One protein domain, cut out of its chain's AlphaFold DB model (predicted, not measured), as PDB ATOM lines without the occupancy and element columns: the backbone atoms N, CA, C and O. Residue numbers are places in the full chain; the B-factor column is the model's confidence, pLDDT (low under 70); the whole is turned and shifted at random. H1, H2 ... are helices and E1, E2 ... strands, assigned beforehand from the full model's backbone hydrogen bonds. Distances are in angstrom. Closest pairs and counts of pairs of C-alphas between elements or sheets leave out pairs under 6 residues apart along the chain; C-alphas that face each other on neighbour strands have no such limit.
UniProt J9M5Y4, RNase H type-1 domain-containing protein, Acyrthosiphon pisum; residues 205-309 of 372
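AT A GLANCE: This is residues 205 to 309 of the 372 residues of the protein "RNase H type-1 domain-containing protein" of Acyrthosiphon pisum (UniProt J9M5Y4). The long hairpin of E2 and E3, with the short strand E4 beside E3, makes a small sheet, and the helix H4 packs slantwise over one face of it. A second part, set away from that sheet, holds the short parallel pair E1 and E5 with helices H1 and H2, while residues 268 to 280, of which 268 to 277 belong to H3, stick out. The printed part has 105 residues, with four named helices and five named strands in the order E1 H1 H2 E2 E3 E4 H3 E5 H4; the sheet E2 E3 E4 is antiparallel, and the class is mixed, helices and strands. The whole is compact, with a radius of gyration of the C-alphas of 14.7 A, and spans 37 by 34 by 22 A.

IN THESE COORDINATES: E1, residues 205 to 207, begins at C-alpha 205 (17.821, -2.502, 267.404). H1 is residues 209 to 212, and H2, residues 220 to 233, is 20.0 A long. E2, residues 241 to 247, measures 20.5 A, and E3, residues 252 to 258, measures 20.3 A. E4 is residues 261 to 263. H3, residues 267 to 277, is 14.9 A long and E5 is residues 282 to 285. H4, residues 294 to 308, runs 21.7 A from C-alpha 294 (33.851, -17.387, 271.935) to C-alpha 308 (49.169, -5.575, 281.808).

HOW THE PARTS SIT: E2, E3 and E4 form a meander, each strand the antiparallel neighbour of the one before. In the hairpin of E2 and E3, at 168 degrees, N 253 and O 246 are within hydrogen-bond range at 2.8 A; in the hairpin of E3 and E4, at 140 degrees, N 261 and O 258 are 2.8 A apart. H4 is on this sheet, two layers with the helix on one face, at a height of 5.9 A over the sheet; it lies over E2 and E3, slantwise to the strands at 38 degrees to E2 on the local plane. The closest C-alphas of H4 and E3 are those of Ala 303 and Ala 255, 4.6 A apart. E1 and E5 are parallel at 14 degrees, with N 207 and O 284 at 2.8 A. H1 and H2 only just touch, with 3 pairs of C-alphas within 8 A, the closest Leu 210 and Tyr 223 at 7.1 A; H2 touches with residues 223 to 227 alone. H3 is only just not on the sheet, with 4 pairs of C-alphas within 10 A, and touches no helix. Every O i to N i+4 pair is within hydrogen-bond range in H2 and H3, and 9 of 11 are in H4; H1 is too short for such a pair.

THE WHOLE: The C-alphas farthest apart are those of Lys 235 and Ser 249, 42.7 A. The printed part has no cut and no long link. Its mean pLDDT is 79.1; residues 234 to 238 and 259 to 279 are under 70.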
ATOM      1  N   GLU A 205      18.688  -1.598 266.642       83.69
ATOM      2  CA  GLU A 205      17.821  -2.502 267.404       83.69
ATOM      3  C   GLU A 205      18.533  -2.941 268.688       83.69
ATOM      4  O   GLU A 205      19.752  -3.108 268.700       83.69
ATOM      5  N   ILE A 206      17.781  -3.114 269.779       87.06
ATOM      6  CA  ILE A 206      18.299  -3.645 271.043       87.06
ATOM      7  C   ILE A 206      17.624  -4.988 271.306       87.06
ATOM      8  O   ILE A 206      16.424  -5.041 271.573       87.06
ATOM      9  N   ASP A 207      18.411  -6.056 271.286       87.44
ATOM     10  CA  ASP A 207      17.980  -7.403 271.624       87.44
ATOM     11  C   ASP A 207      18.437  -7.773 273.041       87.44
ATOM     12  O   ASP A 207      19.628  -7.799 273.367       87.44
ATOM     13  N   THR A 208      17.458  -8.064 273.894       90.38
ATOM     14  CA  THR A 208      17.659  -8.529 275.272       90.38
ATOM     15  C   THR A 208      17.056  -9.911 275.515       90.38
ATOM     16  O   THR A 208      16.940 -10.330 276.662       90.38
ATOM     17  N   SER A 209      16.692 -10.655 274.468       88.81
ATOM     18  CA  SER A 209      16.049 -11.976 274.551       88.81
ATOM     19  C   SER A 209      16.820 -12.971 275.426       88.81
ATOM     20  O   SER A 209      16.220 -13.696 276.219       88.81
ATOM     21  N   LEU A 210      18.156 -12.940 275.383       87.31
ATOM     22  CA  LEU A 210      19.017 -13.775 276.230       87.31
ATOM     23  C   LEU A 210      18.872 -13.478 277.733       87.31
ATOM     24  O   LEU A 210      19.189 -14.337 278.553       87.31
ATOM     25  N   SER A 211      18.385 -12.293 278.116       88.94
ATOM     26  CA  SER A 211      18.158 -11.928 279.524       88.94
ATOM     27  C   SER A 211      16.927 -12.599 280.141       88.94
ATOM     28  O   SER A 211      16.803 -12.622 281.363       88.94
ATOM     29  N   ALA A 212      16.049 -13.188 279.321       89.00
ATOM     30  CA  ALA A 212      14.865 -13.899 279.799       89.00
ATOM     31  C   ALA A 212      15.208 -15.179 280.585       89.00
ATOM     32  O   ALA A 212      14.394 -15.656 281.372       89.00
ATOM     33  N   GLN A 213      16.404 -15.739 280.381       86.69
ATOM     34  CA  GLN A 213      16.866 -16.948 281.062       86.69
ATOM     35  C   GLN A 213      17.591 -16.607 282.370       86.69
ATOM     36  O   GLN A 213      18.427 -15.699 282.418       86.69
ATOM     37  N   VAL A 214      17.337 -17.378 283.432       87.06
ATOM     38  CA  VAL A 214      18.011 -17.200 284.726       87.06
ATOM     39  C   VAL A 214      19.425 -17.777 284.656       87.06
ATOM     40  O   VAL A 214      19.617 -18.992 284.604       87.06
ATOM     41  N   LYS A 215      20.437 -16.903 284.730       84.88
ATOM     42  CA  LYS A 215      21.859 -17.271 284.580       84.88
ATOM     43  C   LYS A 215      22.337 -18.369 285.533       84.88
ATOM     44  O   LYS A 215      23.183 -19.168 285.160       84.88
ATOM     45  N   LYS A 216      21.827 -18.397 286.769       85.12
ATOM     46  CA  LYS A 216      22.231 -19.393 287.779       85.12
ATOM     47  C   LYS A 216      21.704 -20.799 287.488       85.12
ATOM     48  O   LYS A 216      22.283 -21.763 287.968       85.12
ATOM     49  N   GLU A 217      20.602 -20.895 286.756       89.62
ATOM     50  CA  GLU A 217      19.860 -22.142 286.543       89.62
ATOM     51  C   GLU A 217      20.074 -22.695 285.133       89.62
ATOM     52  O   GLU A 217      19.947 -23.894 284.904       89.62
ATOM     53  N   THR A 218      20.429 -21.824 284.189       88.62
ATOM     54  CA  THR A 218      20.541 -22.158 282.771       88.62
ATOM     55  C   THR A 218      21.964 -22.616 282.433       88.62
ATOM     56  O   THR A 218      22.905 -21.840 282.606       88.62
ATOM     57  N   PRO A 219      22.156 -23.841 281.906       89.81
ATOM     58  CA  PRO A 219      23.457 -24.303 281.432       89.81
ATOM     59  C   PRO A 219      24.040 -23.427 280.311       89.81
ATOM     60  O   PRO A 219      23.325 -22.999 279.405       89.81
ATOM     61  N   GLU A 220      25.364 -23.249 280.302       89.94
ATOM     62  CA  GLU A 220      26.093 -22.422 279.318       89.94
ATOM     63  C   GLU A 220      25.829 -22.832 277.859       89.94
ATOM     64  O   GLU A 220      25.744 -21.988 276.966       89.94
ATOM     65  N   ILE A 221      25.636 -24.134 277.614       90.00
ATOM     66  CA  ILE A 221      25.302 -24.673 276.289       90.00
ATOM     67  C   ILE A 221      24.017 -24.061 275.719       90.00
ATOM     68  O   ILE A 221      23.944 -23.821 274.516       90.00
ATOM     69  N   ILE A 222      23.027 -23.769 276.567       89.56
ATOM     70  CA  ILE A 222      21.756 -23.182 276.136       89.56
ATOM     71  C   ILE A 222      21.991 -21.747 275.669       89.56
ATOM     72  O   ILE A 222      21.552 -21.388 274.580       89.56
ATOM     73  N   TYR A 223      22.754 -20.955 276.426       90.62
ATOM     74  CA  TYR A 223      23.112 -19.594 276.019       90.62
ATOM     75  C   TYR A 223      23.888 -19.561 274.708       90.62
ATOM     76  O   TYR A 223      23.603 -18.724 273.856       90.62
ATOM     77  N   ARG A 224      24.825 -20.493 274.510       89.56
ATOM     78  CA  ARG A 224      25.564 -20.608 273.248       89.56
ATOM     79  C   ARG A 224      24.645 -20.937 272.073       89.56
ATOM     80  O   ARG A 224      24.794 -20.344 271.010       89.56
ATOM     81  N   ASN A 225      23.698 -21.854 272.260       90.62
ATOM     82  CA  ASN A 225      22.759 -22.234 271.209       90.62
ATOM     83  C   ASN A 225      21.817 -21.078 270.853       90.62
ATOM     84  O   ASN A 225      21.697 -20.754 269.676       90.62
ATOM     85  N   LEU A 226      21.232 -20.417 271.857       90.38
ATOM     86  CA  LEU A 226      20.372 -19.247 271.656       90.38
ATOM     87  C   LEU A 226      21.132 -18.099 270.981       90.38
ATOM     88  O   LEU A 226      20.624 -17.469 270.063       90.38
ATOM     89  N   PHE A 227      22.376 -17.845 271.391       90.12
ATOM     90  CA  PHE A 227      23.212 -16.820 270.768       90.12
ATOM     91  C   PHE A 227      23.526 -17.135 269.299       90.12
ATOM     92  O   PHE A 227      23.429 -16.257 268.445       90.12
ATOM     93  N   ASN A 228      23.856 -18.391 268.985       88.25
ATOM     94  CA  ASN A 228      24.080 -18.818 267.605       88.25
ATOM     95  C   ASN A 228      22.803 -18.697 266.765       88.25
ATOM     96  O   ASN A 228      22.871 -18.255 265.622       88.25
ATOM     97  N   GLU A 229      21.643 -19.048 267.322       88.94
ATOM     98  CA  GLU A 229      20.352 -18.873 266.657       88.94
ATOM     99  C   GLU A 229      20.089 -17.398 266.328       88.94
ATOM    100  O   GLU A 229      19.737 -17.087 265.190       88.94
ATOM    101  N   LEU A 230      20.349 -16.481 267.266       87.12
ATOM    102  CA  LEU A 230      20.212 -15.038 267.039       87.12
ATOM    103  C   LEU A 230      21.108 -14.546 265.898       87.12
ATOM    104  O   LEU A 230      20.627 -13.858 264.999       87.12
ATOM    105  N   ILE A 231      22.383 -14.945 265.892       85.06
ATOM    106  CA  ILE A 231      23.332 -14.571 264.834       85.06
ATOM    107  C   ILE A 231      22.915 -15.143 263.476       85.06
ATOM    108  O   ILE A 231      23.045 -14.465 262.461       85.06
ATOM    109  N   HIS A 232      22.444 -16.390 263.432       80.81
ATOM    110  CA  HIS A 232      22.085 -17.055 262.177       80.81
ATOM    111  C   HIS A 232      20.721 -16.627 261.625       80.81
ATOM    112  O   HIS A 232      20.489 -16.741 260.423       80.81
ATOM    113  N   THR A 233      19.824 -16.134 262.482       76.31
ATOM    114  CA  THR A 233      18.523 -15.590 262.067       76.31
ATOM    115  C   THR A 233      18.679 -14.251 261.342       76.31
ATOM    116  O   THR A 233      17.834 -13.888 260.518       76.31
ATOM    117  N   ASP A 234      19.777 -13.531 261.587       68.31
ATOM    118  CA  ASP A 234      20.095 -12.314 260.852       68.31
ATOM    119  C   ASP A 234      20.422 -12.626 259.383       68.31
ATOM    120  O   ASP A 234      21.433 -13.229 259.034       68.31
ATOM    121  N   LYS A 235      19.544 -12.166 258.481       56.66
ATOM    122  CA  LYS A 235      19.647 -12.349 257.017       56.66
ATOM    123  C   LYS A 235      20.842 -11.635 256.381       56.66
ATOM    124  O   LYS A 235      21.133 -11.835 255.202       56.66
ATOM    125  N   HIS A 236      21.498 -10.768 257.135       58.34
ATOM    126  CA  HIS A 236      22.645 -10.000 256.700       58.34
ATOM    127  C   HIS A 236      23.880 -10.615 257.353       58.34
ATOM    128  O   HIS A 236      23.903 -10.786 258.567       58.34
ATOM    129  N   ASN A 237      24.889 -10.965 256.550       62.97
ATOM    130  CA  ASN A 237      26.203 -11.422 257.007       62.97
ATOM    131  C   ASN A 237      26.916 -10.268 257.739       62.97
ATOM    132  O   ASN A 237      27.804  -9.612 257.195       62.97
ATOM    133  N   ASN A 238      26.407  -9.941 258.923       69.19
ATOM    134  CA  ASN A 238      26.746  -8.759 259.687       69.19
ATOM    135  C   ASN A 238      28.100  -8.968 260.351       69.19
ATOM    136  O   ASN A 238      28.360 -10.013 260.950       69.19
ATOM    137  N   SER A 239      28.951  -7.947 260.275       77.31
ATOM    138  CA  SER A 239      30.188  -7.951 261.045       77.31
ATOM    139  C   SER A 239      29.872  -7.942 262.543       77.31
ATOM    140  O   SER A 239      29.035  -7.167 263.014       77.31
ATOM    141  N   GLN A 240      30.542  -8.827 263.279       81.88
ATOM    142  CA  GLN A 240      30.366  -8.995 264.715       81.88
ATOM    143  C   GLN A 240      31.426  -8.192 265.463       81.88
ATOM    144  O   GLN A 240      32.626  -8.335 265.214       81.88
ATOM    145  N   ILE A 241      30.969  -7.379 266.412       84.38
ATOM    146  CA  ILE A 241      31.829  -6.609 267.306       84.38
ATOM    147  C   ILE A 241      31.520  -7.036 268.734       84.38
ATOM    148  O   ILE A 241      30.378  -6.942 269.177       84.38
ATOM    149  N   TYR A 242      32.549  -7.471 269.454       85.06
ATOM    150  CA  TYR A 242      32.451  -7.814 270.869       85.06
ATOM    151  C   TYR A 242      33.171  -6.753 271.685       85.06
ATOM    152  O   TYR A 242      34.284  -6.350 271.343       85.06
ATOM    153  N   THR A 243      32.541  -6.287 272.755       86.38
ATOM    154  CA  THR A 243      33.116  -5.286 273.650       86.38
ATOM    155  C   THR A 243      33.021  -5.777 275.080       86.38
ATOM    156  O   THR A 243      32.002  -6.336 275.476       86.38
ATOM    157  N   ASP A 244      34.083  -5.574 275.851       87.06
ATOM    158  CA  ASP A 244      34.043  -5.835 277.286       87.06
ATOM    159  C   ASP A 244      34.976  -4.895 278.056       87.06
ATOM    160  O   ASP A 244      35.894  -4.273 277.502       87.06
ATOM    161  N   ALA A 245      34.711  -4.776 279.351       86.50
ATOM    162  CA  ALA A 245      35.479  -3.985 280.289       86.50
ATOM    163  C   ALA A 245      35.816  -4.826 281.518       86.50
ATOM    164  O   ALA A 245      34.934  -5.382 282.169       86.50
ATOM    165  N   SER A 246      37.089  -4.848 281.903       85.75
ATOM    166  CA  SER A 246      37.537  -5.559 283.095       85.75
ATOM    167  C   SER A 246      38.139  -4.604 284.111       85.75
ATOM    168  O   SER A 246      38.882  -3.688 283.765       85.75
ATOM    169  N   LYS A 247      37.830  -4.826 285.388       87.31
ATOM    170  CA  LYS A 247      38.396  -4.074 286.509       87.31
ATOM    171  C   LYS A 247      39.271  -4.999 287.345       87.31
ATOM    172  O   LYS A 247      38.784  -5.988 287.886       87.31
ATOM    173  N   THR A 248      40.535  -4.634 287.514       83.38
ATOM    174  CA  THR A 248      41.479  -5.300 288.419       83.38
ATOM    175  C   THR A 248      41.880  -4.355 289.553       83.38
ATOM    176  O   THR A 248      41.434  -3.208 289.625       83.38
ATOM    177  N   SER A 249      42.727  -4.825 290.470       82.44
ATOM    178  CA  SER A 249      43.318  -3.979 291.515       82.44
ATOM    179  C   SER A 249      44.228  -2.879 290.956       82.44
ATOM    180  O   SER A 249      44.408  -1.856 291.610       82.44
ATOM    181  N   THR A 250      44.790  -3.074 289.760       81.00
ATOM    182  CA  THR A 250      45.756  -2.160 289.137       81.00
ATOM    183  C   THR A 250      45.114  -1.146 288.193       81.00
ATOM    184  O   THR A 250      45.707  -0.098 287.949       81.00
ATOM    185  N   GLY A 251      43.914  -1.414 287.670       81.81
ATOM    186  CA  GLY A 251      43.243  -0.493 286.759       81.81
ATOM    187  C   GLY A 251      41.976  -1.049 286.117       81.81
ATOM    188  O   GLY A 251      41.418  -2.058 286.545       81.81
ATOM    189  N   ILE A 252      41.515  -0.348 285.082       84.75
ATOM    190  CA  ILE A 252      40.385  -0.742 284.238       84.75
ATOM    191  C   ILE A 252      40.916  -0.938 282.819       84.75
ATOM    192  O   ILE A 252      41.592  -0.059 282.287       84.75
ATOM    193  N   GLY A 253      40.616  -2.086 282.225       86.19
ATOM    194  CA  GLY A 253      40.911  -2.403 280.835       86.19
ATOM    195  C   GLY A 253      39.632  -2.430 280.011       86.19
ATOM    196  O   GLY A 253      38.591  -2.875 280.487       86.19
ATOM    197  N   LEU A 254      39.719  -1.942 278.778       85.25
ATOM    198  CA  LEU A 254      38.636  -1.926 277.796       85.25
ATOM    199  C   LEU A 254      39.129  -2.651 276.547       85.25
ATOM    200  O   LEU A 254      40.264  -2.422 276.122       85.25
ATOM    201  N   ALA A 255      38.287  -3.488 275.951       83.56
ATOM    202  CA  ALA A 255      38.610  -4.152 274.697       83.56
ATOM    203  C   ALA A 255      37.433  -4.141 273.726       83.56
ATOM    204  O   ALA A 255      36.273  -4.273 274.119       83.56
ATOM    205  N   VAL A 256      37.772  -4.012 272.445       82.44
ATOM    206  CA  VAL A 256      36.870  -4.195 271.310       82.44
ATOM    207  C   VAL A 256      37.507  -5.211 270.371       82.44
ATOM    208  O   VAL A 256      38.660  -5.042 269.969       82.44
ATOM    209  N   ILE A 257      36.762  -6.258 270.028       79.94
ATOM    210  CA  ILE A 257      37.154  -7.310 269.088       79.94
ATOM    211  C   ILE A 257      36.279  -7.193 267.843       79.94
ATOM    212  O   ILE A 257      35.057  -7.285 267.941       79.94
ATOM    213  N   HIS A 258      36.905  -7.028 266.680       78.06
ATOM    214  CA  HIS A 258      36.250  -7.036 265.370       78.06
ATOM    215  C   HIS A 258      37.081  -7.873 264.398       78.06
ATOM    216  O   HIS A 258      38.241  -7.539 264.156       78.06
ATOM    217  N   GLU A 259      36.515  -8.948 263.841       62.97
ATOM    218  CA  GLU A 259      37.161  -9.779 262.803       62.97
ATOM    219  C   GLU A 259      38.630 -10.156 263.127       62.97
ATOM    220  O   GLU A 259      39.499 -10.176 262.260       62.97
ATOM    221  N   SER A 260      38.923 -10.481 264.395       54.62
ATOM    222  CA  SER A 260      40.268 -10.805 264.932       54.62
ATOM    223  C   SER A 260      41.239  -9.624 265.113       54.62
ATOM    224  O   SER A 260      42.382  -9.824 265.522       54.62
ATOM    225  N   SER A 261      40.801  -8.392 264.856       47.25
ATOM    226  CA  SER A 261      41.545  -7.163 265.146       47.25
ATOM    227  C   SER A 261      41.053  -6.518 266.447       47.25
ATOM    228  O   SER A 261      39.851  -6.362 266.674       47.25
ATOM    229  N   THR A 262      41.991  -6.171 267.329       46.88
ATOM    230  CA  THR A 262      41.726  -5.478 268.599       46.88
ATOM    231  C   THR A 262      41.968  -3.982 268.428       46.88
ATOM    232  O   THR A 262      43.099  -3.583 268.139       46.88
ATOM    233  N   GLN A 263      40.953  -3.150 268.656       47.69
ATOM    234  CA  GLN A 263      41.120  -1.697 268.796       47.69
ATOM    235  C   GLN A 263      40.651  -1.241 270.181       47.69
ATOM    236  O   GLN A 263      39.769  -1.841 270.789       47.69
ATOM    237  N   ILE A 264      41.283  -0.192 270.708       48.66
ATOM    238  CA  ILE A 264      40.995   0.382 272.027       48.66
ATOM    239  C   ILE A 264      40.582   1.838 271.773       48.66
ATOM    240  O   ILE A 264      41.398   2.621 271.297       48.66
ATOM    241  N   ASP A 265      39.328   2.202 272.051       51.16
ATOM    242  CA  ASP A 265      38.773   3.539 271.757       51.16
ATOM    243  C   ASP A 265      38.088   4.130 273.010       51.16
ATOM    244  O   ASP A 265      37.457   3.383 273.756       51.16
ATOM    245  N   PRO A 266      38.184   5.440 273.311       50.81
ATOM    246  CA  PRO A 266      37.332   6.120 274.294       50.81
ATOM    247  C   PRO A 266      35.851   6.137 273.849       50.81
ATOM    248  O   PRO A 266      35.341   7.082 273.244       50.81
ATOM    249  N   LEU A 267      35.178   5.037 274.202       57.22
ATOM    250  CA  LEU A 267      34.060   4.423 273.491       57.22
ATOM    251  C   LEU A 267      32.757   5.248 273.406       57.22
ATOM    252  O   LEU A 267      32.257   5.456 272.317       57.22
ATOM    253  N   VAL A 268      32.133   5.731 274.479       54.09
ATOM    254  CA  VAL A 268      30.655   5.907 274.424       54.09
ATOM    255  C   VAL A 268      30.140   7.032 273.497       54.09
ATOM    256  O   VAL A 268      29.164   6.832 272.775       54.09
ATOM    257  N   ILE A 269      30.771   8.212 273.479       51.22
ATOM    258  CA  ILE A 269      30.265   9.378 272.712       51.22
ATOM    259  C   ILE A 269      30.747   9.331 271.268       51.22
ATOM    260  O   ILE A 269      29.963   9.567 270.350       51.22
ATOM    261  N   LYS A 270      32.017   8.958 271.064       56.25
ATOM    262  CA  LYS A 270      32.556   8.690 269.732       56.25
ATOM    263  C   LYS A 270      31.775   7.574 269.064       56.25
ATOM    264  O   LYS A 270      31.370   7.750 267.926       56.25
ATOM    265  N   ILE A 271      31.454   6.496 269.781       64.31
ATOM    266  CA  ILE A 271      30.588   5.436 269.257       64.31
ATOM    267  C   ILE A 271      29.215   5.984 268.919       64.31
ATOM    268  O   ILE A 271      28.758   5.735 267.817       64.31
ATOM    269  N   LYS A 272      28.576   6.787 269.779       60.12
ATOM    270  CA  LYS A 272      27.283   7.398 269.431       60.12
ATOM    271  C   LYS A 272      27.365   8.224 268.137       60.12
ATOM    272  O   LYS A 272      26.503   8.075 267.275       60.12
ATOM    273  N   ASN A 273      28.399   9.049 267.979       58.97
ATOM    274  CA  ASN A 273      28.589   9.889 266.792       58.97
ATOM    275  C   ASN A 273      28.960   9.065 265.544       58.97
ATOM    276  O   ASN A 273      28.478   9.364 264.452       58.97
ATOM    277  N   ILE A 274      29.756   8.003 265.700       63.56
ATOM    278  CA  ILE A 274      30.126   7.059 264.634       63.56
ATOM    279  C   ILE A 274      28.905   6.253 264.193       63.56
ATOM    280  O   ILE A 274      28.658   6.155 262.997       63.56
ATOM    281  N   ILE A 275      28.108   5.739 265.133       66.00
ATOM    282  CA  ILE A 275      26.833   5.060 264.869       66.00
ATOM    283  C   ILE A 275      25.915   5.987 264.081       66.00
ATOM    284  O   ILE A 275      25.400   5.594 263.041       66.00
ATOM    285  N   HIS A 276      25.761   7.229 264.542       62.66
ATOM    286  CA  HIS A 276      24.908   8.214 263.891       62.66
ATOM    287  C   HIS A 276      25.390   8.581 262.480       62.66
ATOM    288  O   HIS A 276      24.586   8.743 261.567       62.66
ATOM    289  N   SER A 277      26.703   8.725 262.294       63.25
ATOM    290  CA  SER A 277      27.300   9.036 260.990       63.25
ATOM    291  C   SER A 277      27.349   7.817 260.066       63.25
ATOM    292  O   SER A 277      27.536   7.957 258.859       63.25
ATOM    293  N   SER A 278      27.194   6.611 260.616       66.44
ATOM    294  CA  SER A 278      27.145   5.384 259.837       66.44
ATOM    295  C   SER A 278      25.748   5.190 259.254       66.44
ATOM    296  O   SER A 278      24.753   5.145 259.970       66.44
ATOM    297  N   ASN A 279      25.660   4.986 257.940       69.62
ATOM    298  CA  ASN A 279      24.426   4.523 257.299       69.62
ATOM    299  C   ASN A 279      24.238   2.999 257.471       69.62
ATOM    300  O   ASN A 279      23.785   2.309 256.559       69.62
ATOM    301  N   LYS A 280      24.697   2.449 258.600       74.12
ATOM    302  CA  LYS A 280      24.658   1.017 258.897       74.12
ATOM    303  C   LYS A 280      23.516   0.734 259.859       74.12
ATOM    304  O   LYS A 280      23.251   1.522 260.762       74.12
ATOM    305  N   TYR A 281      22.879  -0.412 259.670       78.56
ATOM    306  CA  TYR A 281      21.972  -0.970 260.659       78.56
ATOM    307  C   TYR A 281      22.790  -1.636 261.769       78.56
ATOM    308  O   TYR A 281      23.664  -2.454 261.476       78.56
ATOM    309  N   ILE A 282      22.548  -1.258 263.023       80.56
ATOM    310  CA  ILE A 282      23.328  -1.728 264.175       80.56
ATOM    311  C   ILE A 282      22.413  -2.447 265.155       80.56
ATOM    312  O   ILE A 282      21.471  -1.867 265.678       80.56
ATOM    313  N   ARG A 283      22.713  -3.707 265.459       84.25
ATOM    314  CA  ARG A 283      21.978  -4.481 266.460       84.25
ATOM    315  C   ARG A 283      22.830  -4.645 267.710       84.25
ATOM    316  O   ARG A 283      23.917  -5.214 267.657       84.25
ATOM    317  N   PHE A 284      22.345  -4.136 268.835       87.50
ATOM    318  CA  PHE A 284      22.938  -4.364 270.145       87.50
ATOM    319  C   PHE A 284      22.353  -5.633 270.741       87.50
ATOM    320  O   PHE A 284      21.153  -5.697 270.979       87.50
ATOM    321  N   ILE A 285      23.199  -6.622 271.014       88.56
ATOM    322  CA  ILE A 285      22.784  -7.880 271.634       88.56
ATOM    323  C   ILE A 285      23.360  -7.920 273.043       88.56
ATOM    324  O   ILE A 285      24.577  -7.928 273.229       88.56
ATOM    325  N   TRP A 286      22.489  -7.949 274.050       91.06
ATOM    326  CA  TRP A 286      22.929  -8.229 275.411       91.06
ATOM    327  C   TRP A 286      23.338  -9.698 275.519       91.06
ATOM    328  O   TRP A 286      22.556 -10.587 275.188       91.06
ATOM    329  N   THR A 287      24.548  -9.961 276.011       88.44
ATOM    330  CA  THR A 287      25.057 -11.321 276.210       88.44
ATOM    331  C   THR A 287      25.459 -11.542 277.669       88.44
ATOM    332  O   THR A 287      26.078 -10.670 278.285       88.44
ATOM    333  N   PRO A 288      25.119 -12.696 278.271       87.19
ATOM    334  CA  PRO A 288      25.574 -13.014 279.614       87.19
ATOM    335  C   PRO A 288      27.078 -13.321 279.617       87.19
ATOM    336  O   PRO A 288      27.595 -14.045 278.765       87.19
ATOM    337  N   GLY A 289      27.792 -12.786 280.610       84.75
ATOM    338  CA  GLY A 289      29.217 -13.087 280.800       84.75
ATOM    339  C   GLY A 289      29.465 -14.532 281.251       84.75
ATOM    340  O   GLY A 289      28.654 -15.083 281.996       84.75
ATOM    341  N   HIS A 290      30.613 -15.104 280.878       82.38
ATOM    342  CA  HIS A 290      31.043 -16.469 281.247       82.38
ATOM    343  C   HIS A 290      30.064 -17.576 280.814       82.38
ATOM    344  O   HIS A 290      29.693 -18.432 281.608       82.38
ATOM    345  N   CYS A 291      29.598 -17.528 279.566       84.75
ATOM    346  CA  CYS A 291      28.728 -18.559 278.991       84.75
ATOM    347  C   CYS A 291      29.358 -19.258 277.774       84.75
ATOM    348  O   CYS A 291      28.637 -19.733 276.898       84.75
ATOM    349  N   ASN A 292      30.693 -19.289 277.678       86.56
ATOM    350  CA  ASN A 292      31.437 -19.930 276.587       86.56
ATOM    351  C   ASN A 292      31.047 -19.453 275.176       86.56
ATOM    352  O   ASN A 292      31.089 -20.212 274.201       86.56
ATOM    353  N   ILE A 293      30.665 -18.177 275.061       88.38
ATOM    354  CA  ILE A 293      30.479 -17.489 273.782       88.38
ATOM    355  C   ILE A 293      31.847 -16.961 273.351       88.38
ATOM    356  O   ILE A 293      32.331 -15.976 273.906       88.38
ATOM    357  N   LYS A 294      32.454 -17.606 272.349       87.94
ATOM    358  CA  LYS A 294      33.851 -17.387 271.935       87.94
ATOM    359  C   LYS A 294      34.242 -15.906 271.813       87.94
ATOM    360  O   LYS A 294      35.216 -15.493 272.429       87.94
ATOM    361  N   GLY A 295      33.482 -15.101 271.066       85.75
ATOM    362  CA  GLY A 295      33.812 -13.682 270.872       85.75
ATOM    363  C   GLY A 295      33.697 -12.840 272.150       85.75
ATOM    364  O   GLY A 295      34.501 -11.935 272.365       85.75
ATOM    365  N   ASN A 296      32.755 -13.178 273.037       89.75
ATOM    366  CA  ASN A 296      32.604 -12.514 274.332       89.75
ATOM    367  C   ASN A 296      33.771 -12.861 275.272       89.75
ATOM    368  O   ASN A 296      34.326 -11.993 275.935       89.75
ATOM    369  N   GLU A 297      34.201 -14.124 275.284       90.75
ATOM    370  CA  GLU A 297      35.356 -14.561 276.078       90.75
ATOM    371  C   GLU A 297      36.677 -13.980 275.578       90.75
ATOM    372  O   GLU A 297      37.555 -13.646 276.375       90.75
ATOM    373  N   GLU A 298      36.828 -13.847 274.260       87.62
ATOM    374  CA  GLU A 298      37.972 -13.170 273.658       87.62
ATOM    375  C   GLU A 298      38.010 -11.690 274.055       87.62
ATOM    376  O   GLU A 298      39.082 -11.197 274.412       87.62
ATOM    377  N   ALA A 299      36.862 -11.003 274.070       87.19
ATOM    378  CA  ALA A 299      36.763  -9.618 274.528       87.19
ATOM    379  C   ALA A 299      37.094  -9.473 276.023       87.19
ATOM    380  O   ALA A 299      37.924  -8.635 276.374       87.19
ATOM    381  N   ASP A 300      36.547 -10.328 276.888       89.06
ATOM    382  CA  ASP A 300      36.836 -10.351 278.333       89.06
ATOM    383  C   ASP A 300      38.330 -10.608 278.603       89.06
ATOM    384  O   ASP A 300      39.009  -9.867 279.326       89.06
ATOM    385  N   LYS A 301      38.908 -11.615 277.933       88.12
ATOM    386  CA  LYS A 301      40.343 -11.911 278.022       88.12
ATOM    387  C   LYS A 301      41.190 -10.740 277.523       88.12
ATOM    388  O   LYS A 301      42.194 -10.403 278.155       88.12
ATOM    389  N   ALA A 302      40.811 -10.114 276.411       86.00
ATOM    390  CA  ALA A 302      41.509  -8.951 275.875       86.00
ATOM    391  C   ALA A 302      41.422  -7.747 276.825       86.00
ATOM    392  O   ALA A 302      42.440  -7.093 277.051       86.00
ATOM    393  N   ALA A 303      40.264  -7.499 277.443       87.38
ATOM    394  CA  ALA A 303      40.069  -6.418 278.405       87.38
ATOM    395  C   ALA A 303      40.951  -6.610 279.646       87.38
ATOM    396  O   ALA A 303      41.603  -5.668 280.094       87.38
ATOM    397  N   ARG A 304      41.057  -7.841 280.162       87.88
ATOM    398  CA  ARG A 304      41.987  -8.170 281.257       87.88
ATOM    399  C   ARG A 304      43.448  -7.974 280.857       87.88
ATOM    400  O   ARG A 304      44.211  -7.350 281.592       87.88
ATOM    401  N   ASN A 305      43.834  -8.476 279.684       85.81
ATOM    402  CA  ASN A 305      45.211  -8.397 279.196       85.81
ATOM    403  C   ASN A 305      45.646  -6.959 278.887       85.81
ATOM    404  O   ASN A 305      46.826  -6.641 279.047       85.81
ATOM    405  N   ALA A 306      44.716  -6.092 278.474       85.00
ATOM    406  CA  ALA A 306      44.988  -4.691 278.171       85.00
ATOM    407  C   ALA A 306      45.643  -3.963 279.355       85.00
ATOM    408  O   ALA A 306      46.526  -3.144 279.145       85.00
ATOM    409  N   ILE A 307      45.290  -4.320 280.593       83.81
ATOM    410  CA  ILE A 307      45.814  -3.671 281.804       83.81
ATOM    411  C   ILE A 307      47.314  -3.945 281.995       83.81
ATOM    412  O   ILE A 307      48.056  -3.070 282.436       83.81
ATOM    413  N   SER A 308      47.766  -5.159 281.675       83.25
ATOM    414  CA  SER A 308      49.169  -5.575 281.808       83.25
ATOM    415  C   SER A 308      50.006  -5.339 280.551       83.25
ATOM    416  O   SER A 308      51.231  -5.414 280.611       83.25
ATOM    417  N   ASN A 309      49.368  -5.110 279.402       81.88
ATOM    418  CA  ASN A 309      50.057  -5.010 278.123       81.88
ATOM    419  C   ASN A 309      50.615  -3.588 277.911       81.88
ATOM    420  O   ASN A 309      49.821  -2.651 277.804       81.88
TER     421      ASN A 309